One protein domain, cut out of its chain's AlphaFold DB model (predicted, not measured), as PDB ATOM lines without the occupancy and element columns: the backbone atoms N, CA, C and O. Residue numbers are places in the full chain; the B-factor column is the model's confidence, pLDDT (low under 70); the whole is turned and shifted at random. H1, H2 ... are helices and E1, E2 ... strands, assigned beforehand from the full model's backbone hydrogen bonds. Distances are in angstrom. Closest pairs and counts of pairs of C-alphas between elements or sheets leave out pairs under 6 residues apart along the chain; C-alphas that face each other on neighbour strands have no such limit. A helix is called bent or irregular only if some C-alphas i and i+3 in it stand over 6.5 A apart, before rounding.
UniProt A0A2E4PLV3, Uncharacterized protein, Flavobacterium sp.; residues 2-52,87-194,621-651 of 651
ATOM      1  N   LEU A   2      86.342  82.529 126.299       93.44
ATOM      2  CA  LEU A   2      86.041  83.952 126.500       93.44
ATOM      3  C   LEU A   2      86.049  84.663 125.147       93.44
ATOM      4  O   LEU A   2      86.948  84.406 124.345       93.44
ATOM      5  N   ASP A   3      85.054  85.509 124.891       93.25
ATOM      6  CA  ASP A   3      85.021  86.347 123.693       93.25
ATOM      7  C   ASP A   3      85.359  87.793 124.025       93.25
ATOM      8  O   ASP A   3      86.437  88.257 123.680       93.25
ATOM      9  N   THR A   4      84.471  88.484 124.731       94.12
ATOM     10  CA  THR A   4      84.631  89.898 125.078       94.12
ATOM     11  C   THR A   4      84.768  90.054 126.583       94.12
ATOM     12  O   THR A   4      84.065  89.406 127.361       94.12
ATOM     13  N   VAL A   5      85.673  90.931 127.005       95.75
ATOM     14  CA  VAL A   5      85.824  91.325 128.403       95.75
ATOM     15  C   VAL A   5      85.756  92.839 128.523       95.75
ATOM     16  O   VAL A   5      86.263  93.580 127.678       95.75
ATOM     17  N   THR A   6      85.118  93.295 129.594       96.19
ATOM     18  CA  THR A   6      85.212  94.673 130.057       96.19
ATOM     19  C   THR A   6      85.805  94.669 131.452       96.19
ATOM     20  O   THR A   6      85.194  94.119 132.373       96.19
ATOM     21  N   PHE A   7      86.958  95.307 131.613       95.75
ATOM     22  CA  PHE A   7      87.598  95.488 132.911       95.75
ATOM     23  C   PHE A   7      87.934  96.956 133.158       95.75
ATOM     24  O   PHE A   7      87.991  97.768 132.232       95.75
ATOM     25  N   VAL A   8      88.084  97.301 134.430       96.62
ATOM     26  CA  VAL A   8      88.362  98.654 134.901       96.62
ATOM     27  C   VAL A   8      89.606  98.612 135.771       96.62
ATOM     28  O   VAL A   8      89.676  97.807 136.692       96.62
ATOM     29  N   LEU A   9      90.569  99.471 135.460       96.88
ATOM     30  CA  LEU A   9      91.719  99.760 136.300       96.88
ATOM     31  C   LEU A   9      91.378 100.961 137.182       96.88
ATOM     32  O   LEU A   9      91.094 102.045 136.671       96.88
ATOM     33  N   HIS A  10      91.378 100.754 138.491       95.25
ATOM     34  CA  HIS A  10      91.052 101.774 139.488       95.25
ATOM     35  C   HIS A  10      92.297 102.502 140.003       95.25
ATOM     36  O   HIS A  10      93.430 102.099 139.741       95.25
ATOM     37  N   ARG A  11      92.074 103.544 140.815       92.12
ATOM     38  CA  ARG A  11      93.108 104.225 141.614       92.12
ATOM     39  C   ARG A  11      94.163 104.927 140.755       92.12
ATOM     40  O   ARG A  11      95.351 104.869 141.065       92.12
ATOM     41  N   ILE A  12      93.738 105.574 139.673       90.44
ATOM     42  CA  ILE A  12      94.638 106.287 138.746       90.44
ATOM     43  C   ILE A  12      95.128 107.630 139.313       90.44
ATOM     44  O   ILE A  12      96.209 108.092 138.965       90.44
ATOM     45  N   ASN A  13      94.350 108.231 140.210       87.62
ATOM     46  CA  ASN A  13      94.559 109.528 140.845       87.62
ATOM     47  C   ASN A  13      94.570 109.433 142.375       87.62
ATOM     48  O   ASN A  13      94.889 110.424 143.030       87.62
ATOM     49  N   LYS A  14      94.246 108.272 142.965       89.94
ATOM     50  CA  LYS A  14      94.331 108.063 144.415       89.94
ATOM     51  C   LYS A  14      95.737 108.392 144.919       89.94
ATOM     52  O   LYS A  14      96.708 107.752 144.519       89.94
ATOM     53  N   GLN A  15      95.831 109.349 145.836       89.25
ATOM     54  CA  GLN A  15      97.071 109.718 146.516       89.25
ATOM     55  C   GLN A  15      97.080 109.189 147.951       89.25
ATOM     56  O   GLN A  15      96.031 109.019 148.575       89.25
ATOM     57  N   ILE A  16      98.273 108.909 148.465       92.25
ATOM     58  CA  ILE A  16      98.517 108.519 149.852       92.25
ATOM     59  C   ILE A  16      99.576 109.436 150.472       92.25
ATOM     60  O   ILE A  16     100.464 109.900 149.750       92.25
ATOM     61  N   PRO A  17      99.506 109.688 151.792       93.12
ATOM     62  CA  PRO A  17     100.542 110.424 152.502       93.12
ATOM     63  C   PRO A  17     101.916 109.771 152.338       93.12
ATOM     64  O   PRO A  17     102.055 108.556 152.497       93.12
ATOM     65  N   ASP A  18     102.922 110.584 152.031       91.50
ATOM     66  CA  ASP A  18     104.331 110.198 152.002       91.50
ATOM     67  C   ASP A  18     105.195 111.405 152.360       91.50
ATOM     68  O   ASP A  18     105.254 112.384 151.616       91.50
ATOM     69  N   LEU A  19     105.866 111.318 153.507       91.31
ATOM     70  CA  LEU A  19     106.701 112.386 154.056       91.31
ATOM     71  C   LEU A  19     107.915 112.704 153.174       91.31
ATOM     72  O   LEU A  19     108.453 113.802 153.268       91.31
ATOM     73  N   ASN A  20     108.324 111.772 152.309       91.25
ATOM     74  CA  ASN A  20     109.455 111.960 151.403       91.25
ATOM     75  C   ASN A  20     109.041 112.562 150.052       91.25
ATOM     76  O   ASN A  20     109.899 112.920 149.246       91.25
ATOM     77  N   ALA A  21     107.739 112.660 149.770       88.25
ATOM     78  CA  ALA A  21     107.259 113.239 148.526       88.25
ATOM     79  C   ALA A  21     107.270 114.781 148.603       88.25
ATOM     80  O   ALA A  21     106.888 115.335 149.635       88.25
ATOM     81  N   PRO A  22     107.582 115.510 147.509       82.38
ATOM     82  CA  PRO A  22     107.682 116.980 147.511       82.38
ATOM     83  C   PRO A  22     106.439 117.734 148.011       82.38
ATOM     84  O   PRO A  22     106.519 118.909 148.353       82.38
ATOM     85  N   ARG A  23     105.271 117.081 148.013       85.44
ATOM     86  CA  ARG A  23     103.989 117.643 148.472       85.44
ATOM     87  C   ARG A  23     103.387 116.879 149.654       85.44
ATOM     88  O   ARG A  23     102.195 117.011 149.910       85.44
ATOM     89  N   GLY A  24     104.162 116.016 150.312       90.00
ATOM     90  CA  GLY A  24     103.659 115.120 151.357       90.00
ATOM     91  C   GLY A  24     102.702 114.032 150.847       90.00
ATOM     92  O   GLY A  24     102.084 113.329 151.644       90.00
ATOM     93  N   LEU A  25     102.535 113.914 149.525       88.94
ATOM     94  CA  LEU A  25     101.606 113.008 148.857       88.94
ATOM     95  C   LEU A  25     102.301 112.339 147.676       88.94
ATOM     96  O   LEU A  25     102.952 113.011 146.873       88.94
ATOM     97  N   ARG A  26     102.084 111.035 147.525       90.69
ATOM     98  CA  ARG A  26     102.429 110.279 146.316       90.69
ATOM     99  C   ARG A  26     101.210 109.554 145.775       90.69
ATOM    100  O   ARG A  26     100.255 109.308 146.514       90.69
ATOM    101  N   TYR A  27     101.235 109.178 144.503       90.94
ATOM    102  CA  TYR A  27     100.188 108.320 143.962       90.94
ATOM    103  C   TYR A  27     100.255 106.932 144.603       90.94
ATOM    104  O   TYR A  27     101.320 106.409 144.920       90.94
ATOM    105  N   TYR A  28      99.086 106.334 144.826       91.56
ATOM    106  CA  TYR A  28      98.970 104.981 145.363       91.56
ATOM    107  C   TYR A  28      99.614 103.951 144.423       91.56
ATOM    108  O   TYR A  28     100.196 102.966 144.883       91.56
ATOM    109  N   ASN A  29      99.497 104.182 143.112       93.06
ATOM    110  CA  ASN A  29     100.079 103.349 142.073       93.06
ATOM    111  C   ASN A  29     100.590 104.216 140.906       93.06
ATOM    112  O   ASN A  29      99.802 104.720 140.102       93.06
ATOM    113  N   ASP A  30     101.913 104.358 140.802       91.44
ATOM    114  CA  ASP A  30     102.556 105.177 139.766       91.44
ATOM    115  C   ASP A  30     102.350 104.616 138.350       91.44
ATOM    116  O   ASP A  30     102.264 105.388 137.396       91.44
ATOM    117  N   PHE A  31     102.211 103.292 138.186       94.50
ATOM    118  CA  PHE A  31     101.912 102.695 136.879       94.50
ATOM    119  C   PHE A  31     100.530 103.119 136.384       94.50
ATOM    120  O   PHE A  31     100.398 103.560 135.242       94.50
ATOM    121  N   ASN A  32      99.509 103.032 137.244       94.25
ATOM    122  CA  ASN A  32      98.135 103.394 136.881       94.25
ATOM    123  C   ASN A  32      98.047 104.875 136.494       94.25
ATOM    124  O   ASN A  32      97.397 105.218 135.502       94.25
ATOM    125  N   ARG A  33      98.741 105.740 137.247       91.75
ATOM    126  CA  ARG A  33      98.819 107.174 136.961       91.75
ATOM    127  C   ARG A  33      99.519 107.450 135.633       91.75
ATOM    128  O   ARG A  33      98.960 108.150 134.789       91.75
ATOM    129  N   LEU A  34     100.704 106.876 135.425       90.81
ATOM    130  CA  LEU A  34     101.471 107.062 134.195       90.81
ATOM    131  C   LEU A  34     100.699 106.550 132.973       90.81
ATOM    132  O   LEU A  34     100.708 107.196 131.929       90.81
ATOM    133  N   LEU A  35      99.992 105.423 133.095       90.69
ATOM    134  CA  LEU A  35      99.150 104.902 132.022       90.69
ATOM    135  C   LEU A  35      98.048 105.895 131.637       90.69
ATOM    136  O   LEU A  35      97.822 106.143 130.452       90.69
ATOM    137  N   TYR A  36      97.370 106.466 132.633       89.62
ATOM    138  CA  TYR A  36      96.352 107.490 132.419       89.62
ATOM    139  C   TYR A  36      96.929 108.714 131.690       89.62
ATOM    140  O   TYR A  36      96.362 109.130 130.680       89.62
ATOM    141  N   GLU A  37      98.075 109.239 132.138       85.06
ATOM    142  CA  GLU A  37      98.740 110.387 131.504       85.06
ATOM    143  C   GLU A  37      99.112 110.078 130.051       85.06
ATOM    144  O   GLU A  37      98.771 110.827 129.137       85.06
ATOM    145  N   ARG A  38      99.714 108.908 129.806       85.88
ATOM    146  CA  ARG A  38     100.089 108.478 128.455       85.88
ATOM    147  C   ARG A  38      98.878 108.338 127.540       85.88
ATOM    148  O   ARG A  38      98.937 108.800 126.409       85.88
ATOM    149  N   LEU A  39      97.763 107.773 128.002       82.69
ATOM    150  CA  LEU A  39      96.535 107.697 127.197       82.69
ATOM    151  C   LEU A  39      95.913 109.084 126.931       82.69
ATOM    152  O   LEU A  39      95.279 109.294 125.890       82.69
ATOM    153  N   LEU A  40      96.099 110.044 127.842       77.44
ATOM    154  CA  LEU A  40      95.628 111.424 127.695       77.44
ATOM    155  C   LEU A  40      96.511 112.331 126.846       77.44
ATOM    156  O   LEU A  40      96.000 113.344 126.352       77.44
ATOM    157  N   ASP A  41      97.762 111.956 126.608       73.62
ATOM    158  CA  ASP A  41      98.702 112.751 125.814       73.62
ATOM    159  C   ASP A  41      98.990 112.121 124.445       73.62
ATOM    160  O   ASP A  41      99.152 112.837 123.457       73.62
ATOM    161  N   TYR A  42      98.971 110.793 124.344       69.19
ATOM    162  CA  TYR A  42      99.416 110.068 123.158       69.19
ATOM    163  C   TYR A  42      98.316 109.919 122.096       69.19
ATOM    164  O   TYR A  42      97.222 109.414 122.361       69.19
ATOM    165  N   GLU A  43      98.622 110.328 120.866       63.31
ATOM    166  CA  GLU A  43      97.767 110.169 119.688       63.31
ATOM    167  C   GLU A  43      98.626 109.813 118.479       63.31
ATOM    168  O   GLU A  43      99.629 110.464 118.194       63.31
ATOM    169  N   ASN A  44      98.267 108.736 117.786       68.44
ATOM    170  CA  ASN A  44      98.967 108.285 116.587       68.44
ATOM    171  C   ASN A  44      98.037 107.398 115.740       68.44
ATOM    172  O   ASN A  44      96.844 107.270 116.013       68.44
ATOM    173  N   LYS A  45      98.575 106.724 114.714       59.03
ATOM    174  CA  LYS A  45      97.777 105.802 113.883       59.03
ATOM    175  C   LYS A  45      97.124 104.651 114.667       59.03
ATOM    176  O   LYS A  45      96.147 104.078 114.187       59.03
ATOM    177  N   PHE A  46      97.658 104.325 115.845       59.88
ATOM    178  CA  PHE A  46      97.205 103.242 116.709       59.88
ATOM    179  C   PHE A  46      96.246 103.696 117.812       59.88
ATOM    180  O   PHE A  46      95.413 102.915 118.257       59.88
ATOM    181  N   ILE A  47      96.327 104.948 118.258       66.12
ATOM    182  CA  ILE A  47      95.482 105.484 119.325       66.12
ATOM    183  C   ILE A  47      94.740 106.704 118.801       66.12
ATOM    184  O   ILE A  47      95.341 107.744 118.548       66.12
ATOM    185  N   LYS A  48      93.418 106.563 118.664       69.00
ATOM    186  CA  LYS A  48      92.505 107.647 118.278       69.00
ATOM    187  C   LYS A  48      91.635 108.034 119.456       69.00
ATOM    188  O   LYS A  48      91.095 107.153 120.129       69.00
ATOM    189  N   ARG A  49      91.438 109.332 119.664       70.44
ATOM    190  CA  ARG A  49      90.632 109.857 120.769       70.44
ATOM    191  C   ARG A  49      89.486 110.693 120.247       70.44
ATOM    192  O   ARG A  49      89.548 111.273 119.170       70.44
ATOM    193  N   THR A  50      88.420 110.750 121.024       64.38
ATOM    194  CA  THR A  50      87.290 111.623 120.741       64.38
ATOM    195  C   THR A  50      86.916 112.318 122.037       64.38
ATOM    196  O   THR A  50      86.511 111.673 123.006       64.38
ATOM    197  N   ARG A  51      87.083 113.639 122.057       59.72
ATOM    198  CA  ARG A  51      86.604 114.501 123.136       59.72
ATOM    199  C   ARG A  51      85.287 115.107 122.671       59.72
ATOM    200  O   ARG A  51      85.226 115.678 121.586       59.72
ATOM    201  N   LYS A  52      84.220 114.922 123.448       50.03
ATOM    202  CA  LYS A  52      82.969 115.651 123.221       50.03
ATOM    203  C   LYS A  52      83.061 116.960 123.990       50.03
ATOM    204  O   LYS A  52      83.184 116.932 125.209       50.03
ATOM    205  N   SER A  87      76.037 124.304 142.601       38.44
ATOM    206  CA  SER A  87      75.751 125.472 143.483       38.44
ATOM    207  C   SER A  87      76.948 125.860 144.381       38.44
ATOM    208  O   SER A  87      77.915 125.108 144.502       38.44
ATOM    209  N   LEU A  88      76.874 127.025 145.051       40.25
ATOM    210  CA  LEU A  88      77.880 127.538 146.007       40.25
ATOM    211  C   LEU A  88      78.127 126.625 147.225       40.25
ATOM    212  O   LEU A  88      79.209 126.685 147.806       40.25
ATOM    213  N   GLU A  89      77.172 125.769 147.601       41.97
ATOM    214  CA  GLU A  89      77.274 124.935 148.810       41.97
ATOM    215  C   GLU A  89      77.887 123.548 148.554       41.97
ATOM    216  O   GLU A  89      78.359 122.896 149.487       41.97
ATOM    217  N   LYS A  90      77.947 123.098 147.292       36.81
ATOM    218  CA  LYS A  90      78.602 121.847 146.882       36.81
ATOM    219  C   LYS A  90      79.321 122.028 145.551       36.81
ATOM    220  O   LYS A  90      78.712 122.017 144.484       36.81
ATOM    221  N   LYS A  91      80.647 122.157 145.616       41.12
ATOM    222  CA  LYS A  91      81.515 122.099 144.434       41.12
ATOM    223  C   LYS A  91      81.762 120.639 144.055       41.12
ATOM    224  O   LYS A  91      82.820 120.097 144.365       41.12
ATOM    225  N   ASP A  92      80.796 120.014 143.396       39.06
ATOM    226  CA  ASP A  92      81.027 118.726 142.745       39.06
ATOM    227  C   ASP A  92      81.585 118.995 141.339       39.06
ATOM    228  O   ASP A  92      80.908 119.556 140.481       39.06
ATOM    229  N   PHE A  93      82.859 118.660 141.119       43.69
ATOM    230  CA  PHE A  93      83.503 118.775 139.811       43.69
ATOM    231  C   PHE A  93      83.209 117.520 138.989       43.69
ATOM    232  O   PHE A  93      83.521 116.411 139.422       43.69
ATOM    233  N   PHE A  94      82.641 117.698 137.796       45.34
ATOM    234  CA  PHE A  94      82.384 116.607 136.859       45.34
ATOM    235  C   PHE A  94      83.198 116.783 135.583       45.34
ATOM    236  O   PHE A  94      82.921 117.678 134.791       45.34
ATOM    237  N   PHE A  95      84.152 115.885 135.358       55.50
ATOM    238  CA  PHE A  95      84.897 115.795 134.106       55.50
ATOM    239  C   PHE A  95      84.154 114.920 133.095       55.50
ATOM    240  O   PHE A  95      83.637 113.849 133.441       55.50
ATOM    241  N   TYR A  96      84.123 115.344 131.831       55.25
ATOM    242  CA  TYR A  96      83.616 114.498 130.753       55.25
ATOM    243  C   TYR A  96      84.564 113.326 130.494       55.25
ATOM    244  O   TYR A  96      85.780 113.518 130.432       55.25
ATOM    245  N   PRO A  97      84.034 112.108 130.285       62.09
ATOM    246  CA  PRO A  97      84.885 110.972 130.005       62.09
ATOM    247  C   PRO A  97      85.576 111.125 128.647       62.09
ATOM    248  O   PRO A  97      84.940 111.425 127.632       62.09
ATOM    249  N   VAL A  98      86.883 110.867 128.611       71.06
ATOM    250  CA  VAL A  98      87.643 110.796 127.358       71.06
ATOM    251  C   VAL A  98      87.500 109.392 126.797       71.06
ATOM    252  O   VAL A  98      87.808 108.410 127.471       71.06
ATOM    253  N   HIS A  99      87.045 109.288 125.553       77.69
ATOM    254  CA  HIS A  99      86.916 108.016 124.856       77.69
ATOM    255  C   HIS A  99      88.012 107.866 123.811       77.69
ATOM    256  O   HIS A  99      88.401 108.834 123.155       77.69
ATOM    257  N   GLY A 100      88.467 106.636 123.606       76.62
ATOM    258  CA  GLY A 100      89.366 106.341 122.508       76.62
ATOM    259  C   GLY A 100      89.368 104.879 122.100       76.62
ATOM    260  O   GLY A 100      88.742 104.020 122.722       76.62
ATOM    261  N   ASN A 101      90.071 104.624 121.006       75.31
ATOM    262  CA  ASN A 101      90.303 103.298 120.461       75.31
ATOM    263  C   ASN A 101      91.809 103.071 120.366       75.31
ATOM    264  O   ASN A 101      92.507 103.898 119.782       75.31
ATOM    265  N   ILE A 102      92.279 101.951 120.908       76.12
ATOM    266  CA  ILE A 102      93.642 101.443 120.752       76.12
ATOM    267  C   ILE A 102      93.585 100.306 119.733       76.12
ATOM    268  O   ILE A 102      92.852  99.336 119.932       76.12
ATOM    269  N   THR A 103      94.345 100.406 118.649       65.62
ATOM    270  CA  THR A 103      94.624  99.303 117.731       65.62
ATOM    271  C   THR A 103      96.028  98.783 118.012       65.62
ATOM    272  O   THR A 103      97.001  99.530 118.035       65.62
ATOM    273  N   THR A 104      96.152  97.489 118.288       55.34
ATOM    274  CA  THR A 104      97.457  96.866 118.526       55.34
ATOM    275  C   THR A 104      98.238  96.683 117.225       55.34
ATOM    276  O   THR A 104      97.662  96.615 116.137       55.34
ATOM    277  N   ALA A 105      99.565  96.539 117.328       41.91
ATOM    278  CA  ALA A 105     100.448  96.273 116.187       41.91
ATOM    279  C   ALA A 105     100.086  94.979 115.416       41.91
ATOM    280  O   ALA A 105     100.426  94.855 114.241       41.91
ATOM    281  N   SER A 106      99.328  94.058 116.035       38.38
ATOM    282  CA  SER A 106      98.708  92.883 115.394       38.38
ATOM    283  C   SER A 106      97.520  93.208 114.466       38.38
ATOM    284  O   SER A 106      96.894  92.306 113.916       38.38
ATOM    285  N   SER A 107      97.260  94.492 114.195       40.91
ATOM    286  CA  SER A 107      96.402  95.046 113.134       40.91
ATOM    287  C   SER A 107      94.873  94.916 113.234       40.91
ATOM    288  O   SER A 107      94.228  95.528 112.395       40.91
ATOM    289  N   ASP A 108      94.246  94.271 114.230       50.59
ATOM    290  CA  ASP A 108      92.839  93.848 114.006       50.59
ATOM    291  C   ASP A 108      91.799  93.959 115.131       50.59
ATOM    292  O   ASP A 108      90.639  93.568 114.963       50.59
ATOM    293  N   SER A 109      92.135  94.533 116.284       54.53
ATOM    294  CA  SER A 109      91.112  94.773 117.306       54.53
ATOM    295  C   SER A 109      91.221  96.167 117.887       54.53
ATOM    296  O   SER A 109      92.261  96.568 118.398       54.53
ATOM    297  N   SER A 110      90.126  96.923 117.780       67.75
ATOM    298  CA  SER A 110      89.967  98.171 118.509       67.75
ATOM    299  C   SER A 110      89.623  97.821 119.955       67.75
ATOM    300  O   SER A 110      88.478  97.462 120.249       67.75
ATOM    301  N   CYS A 111      90.602  97.903 120.851       84.62
ATOM    302  CA  CYS A 111      90.309  98.016 122.268       84.62
ATOM    303  C   CYS A 111      89.693  99.396 122.495       84.62
ATOM    304  O   CYS A 111      90.317 100.420 122.215       84.62
ATOM    305  N   LYS A 112      88.447  99.430 122.960       89.81
ATOM    306  CA  LYS A 112      87.809 100.678 123.370       89.81
ATOM    307  C   LYS A 112      88.274 100.989 124.776       89.81
ATOM    308  O   LYS A 112      88.146 100.139 125.656       89.81
ATOM    309  N   PHE A 113      88.743 102.207 124.998       90.81
ATOM    310  CA  PHE A 113      88.999 102.697 126.340       90.81
ATOM    311  C   PHE A 113      88.136 103.916 126.648       90.81
ATOM    312  O   PHE A 113      87.759 104.693 125.765       90.81
ATOM    313  N   SER A 114      87.800 104.073 127.921       87.75
ATOM    314  CA  SER A 114      87.206 105.297 128.434       87.75
ATOM    315  C   SER A 114      87.850 105.680 129.750       87.75
ATOM    316  O   SER A 114      87.943 104.858 130.662       87.75
ATOM    317  N   ILE A 115      88.239 106.938 129.841       82.81
ATOM    318  CA  ILE A 115      88.836 107.551 131.013       82.81
ATOM    319  C   ILE A 115      87.739 108.316 131.732       82.81
ATOM    320  O   ILE A 115      87.074 109.135 131.105       82.81
ATOM    321  N   ASN A 116      87.528 108.041 133.014       77.31
ATOM    322  CA  ASN A 116      86.581 108.787 133.831       77.31
ATOM    323  C   ASN A 116      87.279 109.242 135.112       77.31
ATOM    324  O   ASN A 116      87.540 108.434 136.003       77.31
ATOM    325  N   GLU A 117      87.583 110.536 135.181       69.00
ATOM    326  CA  GLU A 117      88.271 111.131 136.330       69.00
ATOM    327  C   GLU A 117      87.382 111.139 137.573       69.00
ATOM    328  O   GLU A 117      87.873 110.877 138.667       69.00
ATOM    329  N   ASN A 118      86.064 111.307 137.403       71.19
ATOM    330  CA  ASN A 118      85.110 111.315 138.518       71.19
ATOM    331  C   ASN A 118      85.055 109.962 139.235       71.19
ATOM    332  O   ASN A 118      84.770 109.897 140.427       71.19
ATOM    333  N   SER A 119      85.288 108.867 138.505       77.12
ATOM    334  CA  SER A 119      85.320 107.519 139.079       77.12
ATOM    335  C   SER A 119      86.729 107.005 139.353       77.12
ATOM    336  O   SER A 119      86.862 105.829 139.673       77.12
ATOM    337  N   ASP A 120      87.754 107.853 139.218       87.00
ATOM    338  CA  ASP A 120      89.158 107.499 139.434       87.00
ATOM    339  C   ASP A 120      89.564 106.187 138.730       87.00
ATOM    340  O   ASP A 120      90.145 105.272 139.327       87.00
ATOM    341  N   SER A 121      89.199 106.058 137.445       92.69
ATOM    342  CA  SER A 121      89.322 104.775 136.751       92.69
ATOM    343  C   SER A 121      89.502 104.850 135.231       92.69
ATOM    344  O   SER A 121      88.916 105.704 134.558       92.69
ATOM    345  N   LEU A 122      90.204 103.857 134.679       94.06
ATOM    346  CA  LEU A 122      90.308 103.561 133.248       94.06
ATOM    347  C   LEU A 122      89.511 102.301 132.917       94.06
ATOM    348  O   LEU A 122      89.777 101.231 133.452       94.06
ATOM    349  N   LYS A 123      88.552 102.393 131.998       95.00
ATOM    350  CA  LYS A 123      87.771 101.242 131.529       95.00
ATOM    351  C   LYS A 123      88.276 100.789 130.167       95.00
ATOM    352  O   LYS A 123      88.405 101.617 129.271       95.00
ATOM    353  N   PHE A 124      88.435  99.480 129.991       95.00
ATOM    354  CA  PHE A 124      88.801  98.834 128.733       95.00
ATOM    355  C   PHE A 124      87.728  97.828 128.312       95.00
ATOM    356  O   PHE A 124      87.176  97.104 129.141       95.00
ATOM    357  N   GLU A 125      87.423  97.776 127.018       94.62
ATOM    358  CA  GLU A 125      86.491  96.828 126.407       94.62
ATOM    359  C   GLU A 125      87.084  96.287 125.104       94.62
ATOM    360  O   GLU A 125      87.374  97.050 124.177       94.62
ATOM    361  N   LEU A 126      87.278  94.967 125.030       93.12
ATOM    362  CA  LEU A 126      87.836  94.316 123.845       93.12
ATOM    363  C   LEU A 126      87.439  92.842 123.707       93.12
ATOM    364  O   LEU A 126      87.080  92.183 124.683       93.12
ATOM    365  N   SER A 127      87.558  92.330 122.477       91.94
ATOM    366  CA  SER A 127      87.433  90.904 122.158       91.94
ATOM    367  C   SER A 127      88.802  90.225 122.235       91.94
ATOM    368  O   SER A 127      89.704  90.552 121.464       91.94
ATOM    369  N   ILE A 128      88.947  89.264 123.149       90.75
ATOM    370  CA  ILE A 128      90.184  88.512 123.389       90.75
ATOM    371  C   ILE A 128      90.603  87.721 122.137       90.75
ATOM    372  O   ILE A 128      91.763  87.827 121.738       90.75
ATOM    373  N   PRO A 129      89.710  86.975 121.446       88.88
ATOM    374  CA  PRO A 129      90.086  86.316 120.200       88.88
ATOM    375  C   PRO A 129      90.571  87.291 119.124       88.88
ATOM    376  O   PRO A 129      91.583  87.019 118.487       88.88
ATOM    377  N   LYS A 130      89.911  88.446 118.946       87.12
ATOM    378  CA  LYS A 130      90.345  89.436 117.944       87.12
ATOM    379  C   LYS A 130      91.696  90.053 118.300       87.12
ATOM    380  O   LYS A 130      92.491  90.286 117.400       87.12
ATOM    381  N   TYR A 131      91.977  90.259 119.587       85.50
ATOM    382  CA  TYR A 131      93.276  90.744 120.058       85.50
ATOM    383  C   TYR A 131      94.428  89.828 119.636       85.50
ATOM    384  O   TYR A 131      95.426  90.293 119.082       85.50
ATOM    385  N   PHE A 132      94.269  88.520 119.853       80.88
ATOM    386  CA  PHE A 132      95.317  87.544 119.555       80.88
ATOM    387  C   PHE A 132      95.361  87.112 118.093       80.88
ATOM    388  O   PHE A 132      96.438  86.970 117.524       80.88
ATOM    389  N   TYR A 133      94.202  86.857 117.493       82.94
ATOM    390  CA  TYR A 133      94.112  86.174 116.205       82.94
ATOM    391  C   TYR A 133      93.755  87.117 115.062       82.94
ATOM    392  O   TYR A 133      93.952  86.758 113.909       82.94
ATOM    393  N   GLY A 134      93.260  88.318 115.363       81.69
ATOM    394  CA  GLY A 134      92.755  89.285 114.388       81.69
ATOM    395  C   GLY A 134      91.306  89.039 113.944       81.69
ATOM    396  O   GLY A 134      90.686  89.841 113.260       81.69
ATOM    397  N   HIS A 135      90.710  87.937 114.383       88.12
ATOM    398  CA  HIS A 135      89.321  87.580 114.121       88.12
ATOM    399  C   HIS A 135      88.802  86.729 115.288       88.12
ATOM    400  O   HIS A 135      89.552  86.314 116.168       88.12
ATOM    401  N   ASN A 136      87.502  86.450 115.321       88.38
ATOM    402  CA  ASN A 136      86.871  85.661 116.387       88.38
ATOM    403  C   ASN A 136      86.300  84.324 115.885       88.38
ATOM    404  O   ASN A 136      85.386  83.779 116.498       88.38
ATOM    405  N   ILE A 137      86.807  83.784 114.775       92.06
ATOM    406  CA  ILE A 137      86.489  82.400 114.356       92.06
ATOM    407  C   ILE A 137      87.266  81.416 115.239       92.06
ATOM    408  O   ILE A 137      86.717  80.412 115.694       92.06
ATOM    409  N   ALA A 138      88.518  81.751 115.561       89.75
ATOM    410  CA  ALA A 138      89.277  81.068 116.594       89.75
ATOM    411  C   ALA A 138      88.675  81.331 117.985       89.75
ATOM    412  O   ALA A 138      88.148  82.410 118.267       89.75
ATOM    413  N   GLN A 139      88.758  80.335 118.866       90.56
ATOM    414  CA  GLN A 139      88.270  80.442 120.236       90.56
ATOM    415  C   GLN A 139      89.431  80.686 121.193       90.56
ATOM    416  O   GLN A 139      90.484  80.074 121.058       90.56
ATOM    417  N   PHE A 140      89.208  81.488 122.237       91.25
ATOM    418  CA  PHE A 140      90.165  81.603 123.336       91.25
ATOM    419  C   PHE A 140      90.148  80.335 124.209       91.25
ATOM    420  O   PHE A 140      89.528  80.301 125.274       91.25
ATOM    421  N   VAL A 141      90.783  79.267 123.729       91.06
ATOM    422  CA  VAL A 141      91.039  77.981 124.413       91.06
ATOM    423  C   VAL A 141      92.542  77.661 124.315       91.06
ATOM    424  O   VAL A 141      93.226  78.329 123.529       91.06
ATOM    425  N   PRO A 142      93.110  76.772 125.154       88.19
ATOM    426  CA  PRO A 142      94.516  76.386 125.040       88.19
ATOM    427  C   PRO A 142      94.835  75.927 123.619       88.19
ATOM    428  O   PRO A 142      94.042  75.216 123.015       88.19
ATOM    429  N   ASN A 143      95.966  76.351 123.063       83.19
ATOM    430  CA  ASN A 143      96.347  75.909 121.722       83.19
ATOM    431  C   ASN A 143      96.861  74.466 121.772       83.19
ATOM    432  O   ASN A 143      97.497  74.090 122.756       83.19
ATOM    433  N   ILE A 144      96.656  73.689 120.707       83.94
ATOM    434  CA  ILE A 144      97.151  72.312 120.593       83.94
ATOM    435  C   ILE A 144      98.666  72.181 120.810       83.94
ATOM    436  O   ILE A 144      99.143  71.184 121.348       83.94
ATOM    437  N   GLU A 145      99.425  73.210 120.451       79.38
ATOM    438  CA  GLU A 145     100.872  73.245 120.611       79.38
ATOM    439  C   GLU A 145     101.325  73.734 121.988       79.38
ATOM    440  O   GLU A 145     102.508  73.595 122.304       79.38
ATOM    441  N   SER A 146     100.423  74.275 122.813       80.69
ATOM    442  CA  SER A 146     100.748  74.733 124.167       80.69
ATOM    443  C   SER A 146     101.089  73.562 125.087       80.69
ATOM    444  O   SER A 146     100.513  72.479 124.981       80.69
ATOM    445  N   GLU A 147     101.979  73.792 126.051       83.00
ATOM    446  CA  GLU A 147     102.304  72.798 127.081       83.00
ATOM    447  C   GLU A 147     101.059  72.386 127.884       83.00
ATOM    448  O   GLU A 147     100.827  71.202 128.125       83.00
ATOM    449  N   ARG A 148     100.188  73.359 128.191       87.00
ATOM    450  CA  ARG A 148      98.892  73.140 128.845       87.00
ATOM    451  C   ARG A 148      98.054  72.096 128.100       87.00
ATOM    452  O   ARG A 148      97.497  71.208 128.743       87.00
ATOM    453  N   TYR A 149      97.995  72.171 126.766       88.50
ATOM    454  CA  TYR A 149      97.306  71.165 125.960       88.50
ATOM    455  C   TYR A 149      98.052  69.836 125.904       88.50
ATOM    456  O   TYR A 149      97.443  68.805 126.173       88.50
ATOM    457  N   ARG A 150      99.356  69.846 125.603       88.19
ATOM    458  CA  ARG A 150     100.161  68.617 125.469       88.19
ATOM    459  C   ARG A 150     100.142  67.756 126.731       88.19
ATOM    460  O   ARG A 150     100.073  66.538 126.620       88.19
ATOM    461  N   ASN A 151     100.123  68.380 127.907       89.25
ATOM    462  CA  ASN A 151     100.092  67.671 129.185       89.25
ATOM    463  C   ASN A 151      98.700  67.104 129.520       89.25
ATOM    464  O   ASN A 151      98.593  66.175 130.317       89.25
ATOM    465  N   LYS A 152      97.617  67.669 128.963       92.56
ATOM    466  CA  LYS A 152      96.225  67.302 129.301       92.56
ATOM    467  C   LYS A 152      95.280  67.301 128.078       92.56
ATOM    468  O   LYS A 152      94.198  67.897 128.147       92.56
ATOM    469  N   PRO A 153      95.616  66.622 126.966       91.12
ATOM    470  CA  PRO A 153      94.930  66.817 125.686       91.12
ATOM    471  C   PRO A 153      93.480  66.328 125.706       91.12
ATOM    472  O   PRO A 153      92.614  66.945 125.093       91.12
ATOM    473  N   PHE A 154      93.186  65.244 126.430       92.44
ATOM    474  CA  PHE A 154      91.831  64.693 126.528       92.44
ATOM    475  C   PHE A 154      90.941  65.508 127.466       92.44
ATOM    476  O   PHE A 154      89.815  65.837 127.113       92.44
ATOM    477  N   VAL A 155      91.471  65.919 128.622       93.56
ATOM    478  CA  VAL A 155      90.727  66.715 129.610       93.56
ATOM    479  C   VAL A 155      90.300  68.054 129.011       93.56
ATOM    480  O   VAL A 155      89.170  68.491 129.204       93.56
ATOM    481  N   LEU A 156      91.170  68.696 128.230       93.06
ATOM    482  CA  LEU A 156      90.876  69.989 127.611       93.06
ATOM    483  C   LEU A 156      89.886  69.910 126.452       93.06
ATOM    484  O   LEU A 156      89.366  70.944 126.037       93.06
ATOM    485  N   ARG A 157      89.553  68.721 125.955       93.94
ATOM    486  CA  ARG A 157      88.428  68.574 125.025       93.94
ATOM    487  C   ARG A 157      87.086  68.738 125.730       93.94
ATOM    488  O   ARG A 157      86.097  69.033 125.074       93.94
ATOM    489  N   GLU A 158      87.038  68.629 127.053       94.19
ATOM    490  CA  GLU A 158      85.806  68.738 127.826       94.19
ATOM    491  C   GLU A 158      85.595  70.136 128.419       94.19
ATOM    492  O   GLU A 158      86.537  70.845 128.780       94.19
ATOM    493  N   PHE A 159      84.327  70.505 128.625       93.81
ATOM    494  CA  PHE A 159      83.948  71.747 129.309       93.81
ATOM    495  C   PHE A 159      84.579  71.872 130.703       93.81
ATOM    496  O   PHE A 159      85.051  72.946 131.064       93.81
ATOM    497  N   ASN A 160      84.623  70.785 131.477       93.25
ATOM    498  CA  ASN A 160      85.202  70.806 132.822       93.25
ATOM    499  C   ASN A 160      86.720  71.024 132.797       93.25
ATOM    500  O   ASN A 160      87.255  71.686 133.685       93.25
ATOM    501  N   GLY A 161      87.418  70.502 131.784       93.31
ATOM    502  CA  GLY A 161      88.834  70.800 131.589       93.31
ATOM    503  C   GLY A 161      89.060  72.256 131.212       93.31
ATOM    504  O   GLY A 161      89.923  72.908 131.792       93.31
ATOM    505  N   GLN A 162      88.242  72.797 130.304       93.94
ATOM    506  CA  GLN A 162      88.310  74.213 129.940       93.94
ATOM    507  C   GLN A 162      88.032  75.142 131.130       93.94
ATOM    508  O   GLN A 162      88.748  76.126 131.303       93.94
ATOM    509  N   LEU A 163      87.050  74.819 131.979       94.38
ATOM    510  CA  LEU A 163      86.728  75.579 133.193       94.38
ATOM    511  C   LEU A 163      87.944  75.748 134.118       94.38
ATOM    512  O   LEU A 163      88.180  76.848 134.613       94.38
ATOM    513  N   LYS A 164      88.739  74.689 134.308       91.19
ATOM    514  CA  LYS A 164      89.923  74.718 135.184       91.19
ATOM    515  C   LYS A 164      91.005  75.686 134.701       91.19
ATOM    516  O   LYS A 164      91.724  76.245 135.517       91.19
ATOM    517  N   GLU A 165      91.114  75.899 133.391       90.50
ATOM    518  CA  GLU A 165      92.190  76.712 132.812       90.50
ATOM    519  C   GLU A 165      91.743  78.131 132.431       90.50
ATOM    520  O   GLU A 165      92.545  79.062 132.424       90.50
ATOM    521  N   ILE A 166      90.467  78.339 132.097       91.94
ATOM    522  CA  ILE A 166      90.014  79.582 131.460       91.94
ATOM    523  C   ILE A 166      90.137  80.818 132.367       91.94
ATOM    524  O   ILE A 166      90.422  81.903 131.860       91.94
ATOM    525  N   LYS A 167      89.970  80.678 133.692       91.38
ATOM    526  CA  LYS A 167      90.145  81.804 134.627       91.38
ATOM    527  C   LYS A 167      91.614  82.196 134.751       91.38
ATOM    528  O   LYS A 167      91.924  83.383 134.689       91.38
ATOM    529  N   ILE A 168      92.505  81.210 134.868       90.38
ATOM    530  CA  ILE A 168      93.955  81.445 134.890       90.38
ATOM    531  C   ILE A 168      94.341  82.212 133.627       90.38
ATOM    532  O   ILE A 168      94.947  83.271 133.733       90.38
ATOM    533  N   ARG A 169      93.856  81.756 132.465       91.12
ATOM    534  CA  ARG A 169      94.070  82.399 131.160       91.12
ATOM    535  C   ARG A 169      93.515  83.812 131.047       91.12
ATOM    536  O   ARG A 169      94.089  84.620 130.328       91.12
ATOM    537  N   LEU A 170      92.404  84.121 131.715       93.06
ATOM    538  CA  LEU A 170      91.869  85.483 131.764       93.06
ATOM    539  C   LEU A 170      92.823  86.427 132.505       93.06
ATOM    540  O   LEU A 170      93.103  87.511 132.004       93.06
ATOM    541  N   ILE A 171      93.320  86.016 133.674       92.81
ATOM    542  CA  ILE A 171      94.272  86.810 134.472       92.81
ATOM    543  C   ILE A 171      95.557  87.025 133.670       92.81
ATOM    544  O   ILE A 171      96.017  88.147 133.491       92.81
ATOM    545  N   GLU A 172      96.075  85.932 133.129       89.19
ATOM    546  CA  GLU A 172      97.199  85.872 132.206       89.19
ATOM    547  C   GLU A 172      97.052  86.858 131.033       89.19
ATOM    548  O   GLU A 172      97.943  87.669 130.782       89.19
ATOM    549  N   PHE A 173      95.902  86.846 130.355       91.06
ATOM    550  CA  PHE A 173      95.597  87.788 129.283       91.06
ATOM    551  C   PHE A 173      95.633  89.246 129.757       91.06
ATOM    552  O   PHE A 173      96.210  90.079 129.064       91.06
ATOM    553  N   ILE A 174      95.040  89.560 130.911       93.00
ATOM    554  CA  ILE A 174      94.995  90.930 131.443       93.00
ATOM    555  C   ILE A 174      96.411  91.449 131.717       93.00
ATOM    556  O   ILE A 174      96.730  92.568 131.322       93.00
ATOM    557  N   VAL A 175      97.275  90.632 132.325       91.31
ATOM    558  CA  VAL A 175      98.686  90.979 132.560       91.31
ATOM    559  C   VAL A 175      99.389  91.286 131.235       91.31
ATOM    560  O   VAL A 175      99.992  92.347 131.094       91.31
ATOM    561  N   THR A 176      99.270  90.405 130.240       86.56
ATOM    562  CA  THR A 176      99.902  90.623 128.928       86.56
ATOM    563  C   THR A 176      99.341  91.839 128.208       86.56
ATOM    564  O   THR A 176     100.110  92.592 127.629       86.56
ATOM    565  N   PHE A 177      98.033  92.084 128.285       90.38
ATOM    566  CA  PHE A 177      97.424  93.278 127.708       90.38
ATOM    567  C   PHE A 177      98.058  94.561 128.265       90.38
ATOM    568  O   PHE A 177      98.429  95.444 127.494       90.38
ATOM    569  N   PHE A 178      98.221  94.668 129.588       91.06
ATOM    570  CA  PHE A 178      98.852  95.845 130.189       91.06
ATOM    571  C   PHE A 178     100.354  95.920 129.908       91.06
ATOM    572  O   PHE A 178     100.876  97.021 129.747       91.06
ATOM    573  N   ASN A 179     101.037  94.780 129.787       87.81
ATOM    574  CA  ASN A 179     102.437  94.747 129.379       87.81
ATOM    575  C   ASN A 179     102.608  95.268 127.943       87.81
ATOM    576  O   ASN A 179     103.390  96.186 127.707       87.81
ATOM    577  N   ASP A 180     101.818  94.758 126.998       84.06
ATOM    578  CA  ASP A 180     101.822  95.197 125.600       84.06
ATOM    579  C   ASP A 180     101.483  96.691 125.491       84.06
ATOM    580  O   ASP A 180     102.119  97.431 124.738       84.06
ATOM    581  N   LEU A 181     100.511  97.155 126.283       85.69
ATOM    582  CA  LEU A 181     100.139  98.565 126.348       85.69
ATOM    583  C   LEU A 181     101.273  99.431 126.917       85.69
ATOM    584  O   LEU A 181     101.512 100.524 126.407       85.69
ATOM    585  N   SER A 182     102.001  98.938 127.922       88.38
ATOM    586  CA  SER A 182     103.162  99.633 128.487       88.38
ATOM    587  C   SER A 182     104.274  99.800 127.449       88.38
ATOM    588  O   SER A 182     104.802 100.899 127.295       88.38
ATOM    589  N   ILE A 183     104.545  98.763 126.648       84.25
ATOM    590  CA  ILE A 183     105.522  98.805 125.552       84.25
ATOM    591  C   ILE A 183     105.065  99.792 124.474       84.25
ATOM    592  O   ILE A 183     105.843 100.644 124.048       84.25
ATOM    593  N   LEU A 184     103.791  99.725 124.067       81.31
ATOM    594  CA  LEU A 184     103.212 100.616 123.054       81.31
ATOM    595  C   LEU A 184     103.318 102.099 123.442       81.31
ATOM    596  O   LEU A 184     103.473 102.956 122.570       81.31
ATOM    597  N   LEU A 185     103.217 102.394 124.739       83.50
ATOM    598  CA  LEU A 185     103.258 103.745 125.295       83.50
ATOM    599  C   LEU A 185     104.649 104.154 125.810       83.50
ATOM    600  O   LEU A 185     104.788 105.249 126.358       83.50
ATOM    601  N   GLY A 186     105.669 103.301 125.650       85.88
ATOM    602  CA  GLY A 186     107.034 103.574 126.111       85.88
ATOM    603  C   GLY A 186     107.149 103.729 127.632       85.88
ATOM    604  O   GLY A 186     107.883 104.587 128.118       85.88
ATOM    605  N   MET A 187     106.382 102.949 128.393       88.06
ATOM    606  CA  MET A 187     106.389 102.942 129.856       88.06
ATOM    607  C   MET A 187     107.376 101.895 130.389       88.06
ATOM    608  O   MET A 187     107.358 100.747 129.956       88.06
ATOM    609  N   THR A 188     108.191 102.257 131.381       84.38
ATOM    610  CA  THR A 188     109.221 101.371 131.965       84.38
ATOM    611  C   THR A 188     108.784 100.649 133.245       84.38
ATOM    612  O   THR A 188     109.451  99.716 133.676       84.38
ATOM    613  N   ASN A 189     107.661 101.045 133.857       85.75
ATOM    614  CA  ASN A 189     107.304 100.668 135.235       85.75
ATOM    615  C   ASN A 189     106.231  99.565 135.322       85.75
ATOM    616  O   ASN A 189     105.373  99.599 136.207       85.75
ATOM    617  N   PHE A 190     106.223  98.599 134.397       89.44
ATOM    618  CA  PHE A 190     105.214  97.526 134.399       89.44
ATOM    619  C   PHE A 190     105.259  96.657 135.669       89.44
ATOM    620  O   PHE A 190     104.238  96.137 136.104       89.44
ATOM    621  N   ASN A 191     106.414  96.564 136.327       89.81
ATOM    622  CA  ASN A 191     106.586  95.892 137.618       89.81
ATOM    623  C   ASN A 191     105.720  96.467 138.759       89.81
ATOM    624  O   ASN A 191     105.545  95.797 139.773       89.81
ATOM    625  N   LEU A 192     105.189  97.687 138.618       92.19
ATOM    626  CA  LEU A 192     104.282  98.304 139.595       92.19
ATOM    627  C   LEU A 192     102.798  98.002 139.318       92.19
ATOM    628  O   LEU A 192     101.931  98.415 140.093       92.19
ATOM    629  N   PHE A 193     102.484  97.296 138.227       93.62
ATOM    630  CA  PHE A 193     101.124  96.874 137.908       93.62
ATOM    631  C   PHE A 193     100.582  95.904 138.969       93.62
ATOM    632  O   PHE A 193     101.245  94.938 139.346       93.62
ATOM    633  N   LYS A 194      99.352  96.152 139.433       93.81
ATOM    634  CA  LYS A 194      98.698  95.404 140.514       93.81
ATOM    635  C   LYS A 194      97.346  94.865 140.068       93.81
ATOM    636  O   LYS A 194      96.491  95.615 139.598       93.81
ATOM    637  N   ARG A 621      97.632  69.659 109.259       83.81
ATOM    638  CA  ARG A 621      98.853  70.268 109.824       83.81
ATOM    639  C   ARG A 621      99.007  71.749 109.461       83.81
ATOM    640  O   ARG A 621      99.651  72.495 110.189       83.81
ATOM    641  N   SER A 622      98.421  72.181 108.346       86.31
ATOM    642  CA  SER A 622      98.437  73.577 107.904       86.31
ATOM    643  C   SER A 622      97.277  74.405 108.470       86.31
ATOM    644  O   SER A 622      97.285  75.629 108.321       86.31
ATOM    645  N   TYR A 623      96.316  73.789 109.172       89.06
ATOM    646  CA  TYR A 623      95.124  74.461 109.707       89.06
ATOM    647  C   TYR A 623      95.483  75.655 110.591       89.06
ATOM    648  O   TYR A 623      94.952  76.748 110.416       89.06
ATOM    649  N   ALA A 624      96.464  75.478 111.479       84.12
ATOM    650  CA  ALA A 624      97.007  76.539 112.321       84.12
ATOM    651  C   ALA A 624      97.464  77.768 111.516       84.12
ATOM    652  O   ALA A 624      97.113  78.891 111.860       84.12
ATOM    653  N   SER A 625      98.215  77.558 110.430       82.94
ATOM    654  CA  SER A 625      98.746  78.641 109.590       82.94
ATOM    655  C   SER A 625      97.684  79.346 108.740       82.94
ATOM    656  O   SER A 625      97.875  80.490 108.338       82.94
ATOM    657  N   LYS A 626      96.562  78.669 108.465       89.38
ATOM    658  CA  LYS A 626      95.427  79.241 107.732       89.38
ATOM    659  C   LYS A 626      94.478  79.993 108.661       89.38
ATOM    660  O   LYS A 626      93.895  80.997 108.259       89.38
ATOM    661  N   LEU A 627      94.320  79.503 109.891       88.56
ATOM    662  CA  LEU A 627      93.456  80.106 110.896       88.56
ATOM    663  C   LEU A 627      94.134  81.290 111.594       88.56
ATOM    664  O   LEU A 627      93.469  82.280 111.857       88.56
ATOM    665  N   PHE A 628      95.430  81.215 111.900       84.25
ATOM    666  CA  PHE A 628      96.151  82.264 112.624       84.25
ATOM    667  C   PHE A 628      97.069  83.051 111.690       84.25
ATOM    668  O   PHE A 628      97.941  82.479 111.043       84.25
ATOM    669  N   HIS A 629      96.945  84.381 111.692       74.50
ATOM    670  CA  HIS A 629      97.789  85.255 110.868       74.50
ATOM    671  C   HIS A 629      99.282  85.193 111.226       74.50
ATOM    672  O   HIS A 629     100.143  85.472 110.395       74.50
ATOM    673  N   ASN A 630      99.604  84.850 112.475       67.06
ATOM    674  CA  ASN A 630     100.968  84.604 112.906       67.06
ATOM    675  C   ASN A 630     101.041  83.206 113.534       67.06
ATOM    676  O   ASN A 630     100.662  83.040 114.696       67.06
ATOM    677  N   PRO A 631     101.563  82.202 112.811       53.56
ATOM    678  CA  PRO A 631     101.752  80.869 113.363       53.56
ATOM    679  C   PRO A 631     102.811  80.859 114.479       53.56
ATOM    680  O   PRO A 631     102.878  79.920 115.245       53.56
ATOM    681  N   LYS A 632     103.626  81.901 114.684       50.16
ATOM    682  CA  LYS A 632     104.470  81.999 115.892       50.16
ATOM    683  C   LYS A 632     103.715  82.561 117.106       50.16
ATOM    684  O   LYS A 632     104.128  82.308 118.231       50.16
ATOM    685  N   LEU A 633     102.569  83.229 116.911       51.88
ATOM    686  CA  LEU A 633     101.611  83.579 117.981       51.88
ATOM    687  C   LEU A 633     100.725  82.383 118.373       51.88
ATOM    688  O   LEU A 633      99.659  82.563 118.968       51.88
ATOM    689  N   LEU A 634     101.169  81.155 118.067       49.50
ATOM    690  CA  LEU A 634     100.408  79.924 118.250       49.50
ATOM    691  C   LEU A 634      99.902  79.735 119.681       49.50
ATOM    692  O   LEU A 634      98.857  79.128 119.863       49.50
ATOM    693  N   SER A 635     100.488  80.356 120.706       47.03
ATOM    694  CA  SER A 635      99.687  80.667 121.893       47.03
ATOM    695  C   SER A 635     100.223  81.823 122.716       47.03
ATOM    696  O   SER A 635     101.428  82.003 122.859       47.03
ATOM    697  N   PHE A 636      99.292  82.510 123.374       52.81
ATOM    698  CA  PHE A 636      99.543  83.202 124.635       52.81
ATOM    699  C   PHE A 636     100.431  82.363 125.587       52.81
ATOM    700  O   PHE A 636     101.368  82.877 126.190       52.81
ATOM    701  N   ASP A 637     100.189  81.049 125.646       51.31
ATOM    702  CA  ASP A 637     100.941  80.090 126.465       51.31
ATOM    703  C   ASP A 637     102.383  79.838 125.955       51.31
ATOM    704  O   ASP A 637     103.253  79.459 126.733       51.31
ATOM    705  N   ALA A 638     102.666  80.072 124.668       42.94
ATOM    706  CA  ALA A 638     103.975  79.892 124.031       42.94
ATOM    707  C   ALA A 638     104.819  81.176 124.057       42.94
ATOM    708  O   ALA A 638     106.035  81.091 124.223       42.94
ATOM    709  N   LEU A 639     104.182  82.354 123.989       45.59
ATOM    710  CA  LEU A 639     104.830  83.665 124.169       45.59
ATOM    711  C   LEU A 639     105.565  83.792 125.517       45.59
ATOM    712  O   LEU A 639     106.493  84.587 125.661       45.59
ATOM    713  N   ARG A 640     105.179  82.977 126.502       49.19
ATOM    714  CA  ARG A 640     105.778  82.944 127.838       49.19
ATOM    715  C   ARG A 640     107.137  82.241 127.905       49.19
ATOM    716  O   ARG A 640     107.905  82.531 128.812       49.19
ATOM    717  N   LYS A 641     107.478  81.365 126.948       43.66
ATOM    718  CA  LYS A 641     108.834  80.777 126.894       43.66
ATOM    719  C   LYS A 641     109.907  81.821 126.579       43.66
ATOM    720  O   LYS A 641     111.043  81.641 126.991       43.66
ATOM    721  N   SER A 642     109.548  82.898 125.879       36.59
ATOM    722  CA  SER A 642     110.460  84.001 125.556       36.59
ATOM    723  C   SER A 642     110.473  85.130 126.595       36.59
ATOM    724  O   SER A 642     111.449  85.867 126.640       36.59
ATOM    725  N   ASN A 643     109.440  85.255 127.440       36.56
ATOM    726  CA  ASN A 643     109.318  86.321 128.443       36.56
ATOM    727  C   ASN A 643     109.147  85.719 129.853       36.56
ATOM    728  O   ASN A 643     108.065  85.260 130.223       36.56
ATOM    729  N   HIS A 644     110.234  85.719 130.630       32.00
ATOM    730  CA  HIS A 644     110.356  85.171 131.987       32.00
ATOM    731  C   HIS A 644     109.408  85.814 133.023       32.00
ATOM    732  O   HIS A 644     109.824  86.655 133.810       32.00
ATOM    733  N   PHE A 645     108.155  85.369 133.111       36.38
ATOM    734  CA  PHE A 645     107.324  85.613 134.298       36.38
ATOM    735  C   PHE A 645     106.611  84.331 134.709       36.38
ATOM    736  O   PHE A 645     105.609  83.953 134.099       36.38
ATOM    737  N   SER A 646     107.116  83.647 135.739       34.69
ATOM    738  CA  SER A 646     106.427  82.496 136.333       34.69
ATOM    739  C   SER A 646     105.243  82.968 137.190       34.69
ATOM    740  O   SER A 646     105.324  84.001 137.851       34.69
ATOM    741  N   LEU A 647     104.130  82.224 137.189       35.66
ATOM    742  CA  LEU A 647     102.944  82.531 138.010       35.66
ATOM    743  C   LEU A 647     103.246  82.555 139.517       35.66
ATOM    744  O   LEU A 647     102.595  83.302 140.234       35.66
ATOM    745  N   ASN A 648     104.256  81.808 139.973       32.97
ATOM    746  CA  ASN A 648     104.696  81.790 141.374       32.97
ATOM    747  C   ASN A 648     105.365  83.098 141.825       32.97
ATOM    748  O   ASN A 648     105.690  83.241 142.992       32.97
ATOM    749  N   THR A 649     105.634  84.018 140.898       33.81
ATOM    750  CA  THR A 649     106.193  85.347 141.190       33.81
ATOM    751  C   THR A 649     105.106  86.430 141.205       33.81
ATOM    752  O   THR A 649     105.381  87.563 141.577       33.81
ATOM    753  N   VAL A 650     103.884  86.095 140.762       33.22
ATOM    754  CA  VAL A 650     102.727  87.007 140.660       33.22
ATOM    755  C   VAL A 650     101.636  86.663 141.689       33.22
ATOM    756  O   VAL A 650     100.902  87.556 142.103       33.22
ATOM    757  N   TYR A 651     101.525  85.390 142.090       29.42
ATOM    758  CA  TYR A 651     100.842  84.964 143.321       29.42
ATOM    759  C   TYR A 651     101.748  85.168 144.530       29.42
ATOM    760  O   TYR A 651     101.190  85.481 145.607       29.42
TER     761      TYR A 651
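What this domain is: This is residues 2 to 52, 87 to 194 and 621 to 651 of the 651 residues of an uncharacterized protein of Flavobacterium sp. (UniProt A0A2E4PLV3). A twisted five-stranded antiparallel sheet has H1 crossing one face, while the long helix H4 reaches from beyond one end of the sheet to the neighbourhood of H1. The small hairpin E2 and E3 lies past one end of the sheet, and the short helices H3, H5 and H6 lie toward the other. The printed part has 190 residues, with named elements in the order E1 E2 E3 H1 E4 E5 E6 E7 H2 H3 H4 H5 H6; the class is mixed, helices and strands. The sheet order is E1, E7, E6, E5, E4. The whole is elongated, 69 by 37 by 30 A, and only just loose, close to compact, with a radius of gyration of the C-alphas of 19.5 A.

Where its parts are: In the sheet, E1 is residues 2 to 10, 22.6 A long, from C-alpha 2 at (86.041, 83.952, 126.500); E7 is 121 to 127, 20.2 A; E6 is 110 to 116, 18.9 A; E5 is 98 to 103, 16.5 A; E4 is 47 to 50. E2 is 15 to 17 and E3 is 25 to 27. H1 is 30 to 41, 16.3 A; H2 is 128 to 133; H3 is 147 to 151. H4, 159 to 184, spans 35.3 A and ends at C-alpha 184 (103.212, 100.616, 123.054). H5 is 623 to 627 and H6 is 636 to 639, ending at C-alpha 639 (104.830, 83.665, 124.169).

How they stand to each other: E5, E6 and E7 form a meander, each strand the antiparallel neighbour of the one before. Within hydrogen-bond range are N 7 and O 124 of E1 and E7, 3.1 A; N 123 and O 114 of E7 and E6, 2.9 A; N 100 and O 113 of E6 and E5, 3.0 A; N 101 and O 48 of E5 and E4, 2.9 A; and, in the E2 and E3 hairpin, N 16 and O 26, 2.8 A. The sheet E1 E7 E6 E5 E4 with H1 and H4 makes two layers, that is, helices on one face of a sheet. H1 has a height over the sheet of 9.2 A and runs across the strands, at 76 degrees to E1 on the local plane. H4 is irregular, C-alphas 164 and 167 being 7.1 A apart, with a kink of 38 degrees near residue 166. H1 and H4 are close but not clearly touching, their closest C-alphas, of Leu 35 and Ser 182, 7.5 A apart. H2 stands at the sheet's level. H3 and H6 only just touch, with 3 pairs of C-alphas within 8 A, the closest being Glu 147 and Asp 637, 7.4 A; H5 touches no helix. Every O i to N i+4 pair is within hydrogen-bond range in H1, H2, H3 and H5, and 19 of 22 in H4; H6 is too short for one.

The domain as a whole: The C-alphas farthest apart, of Leu 88 and Arg 621, are 70.9 A apart. Residues 53 to 86 and 195 to 620 are not printed, with C-alpha gaps of 23.6 A and 39.7 A. Of the links printed whole, H2 to H3 is long. Residues 641 to 646 stand free. The mean pLDDT of the printed part is 77.6; 52 residues are under 70, among them 87 to 97 and 630 to 651.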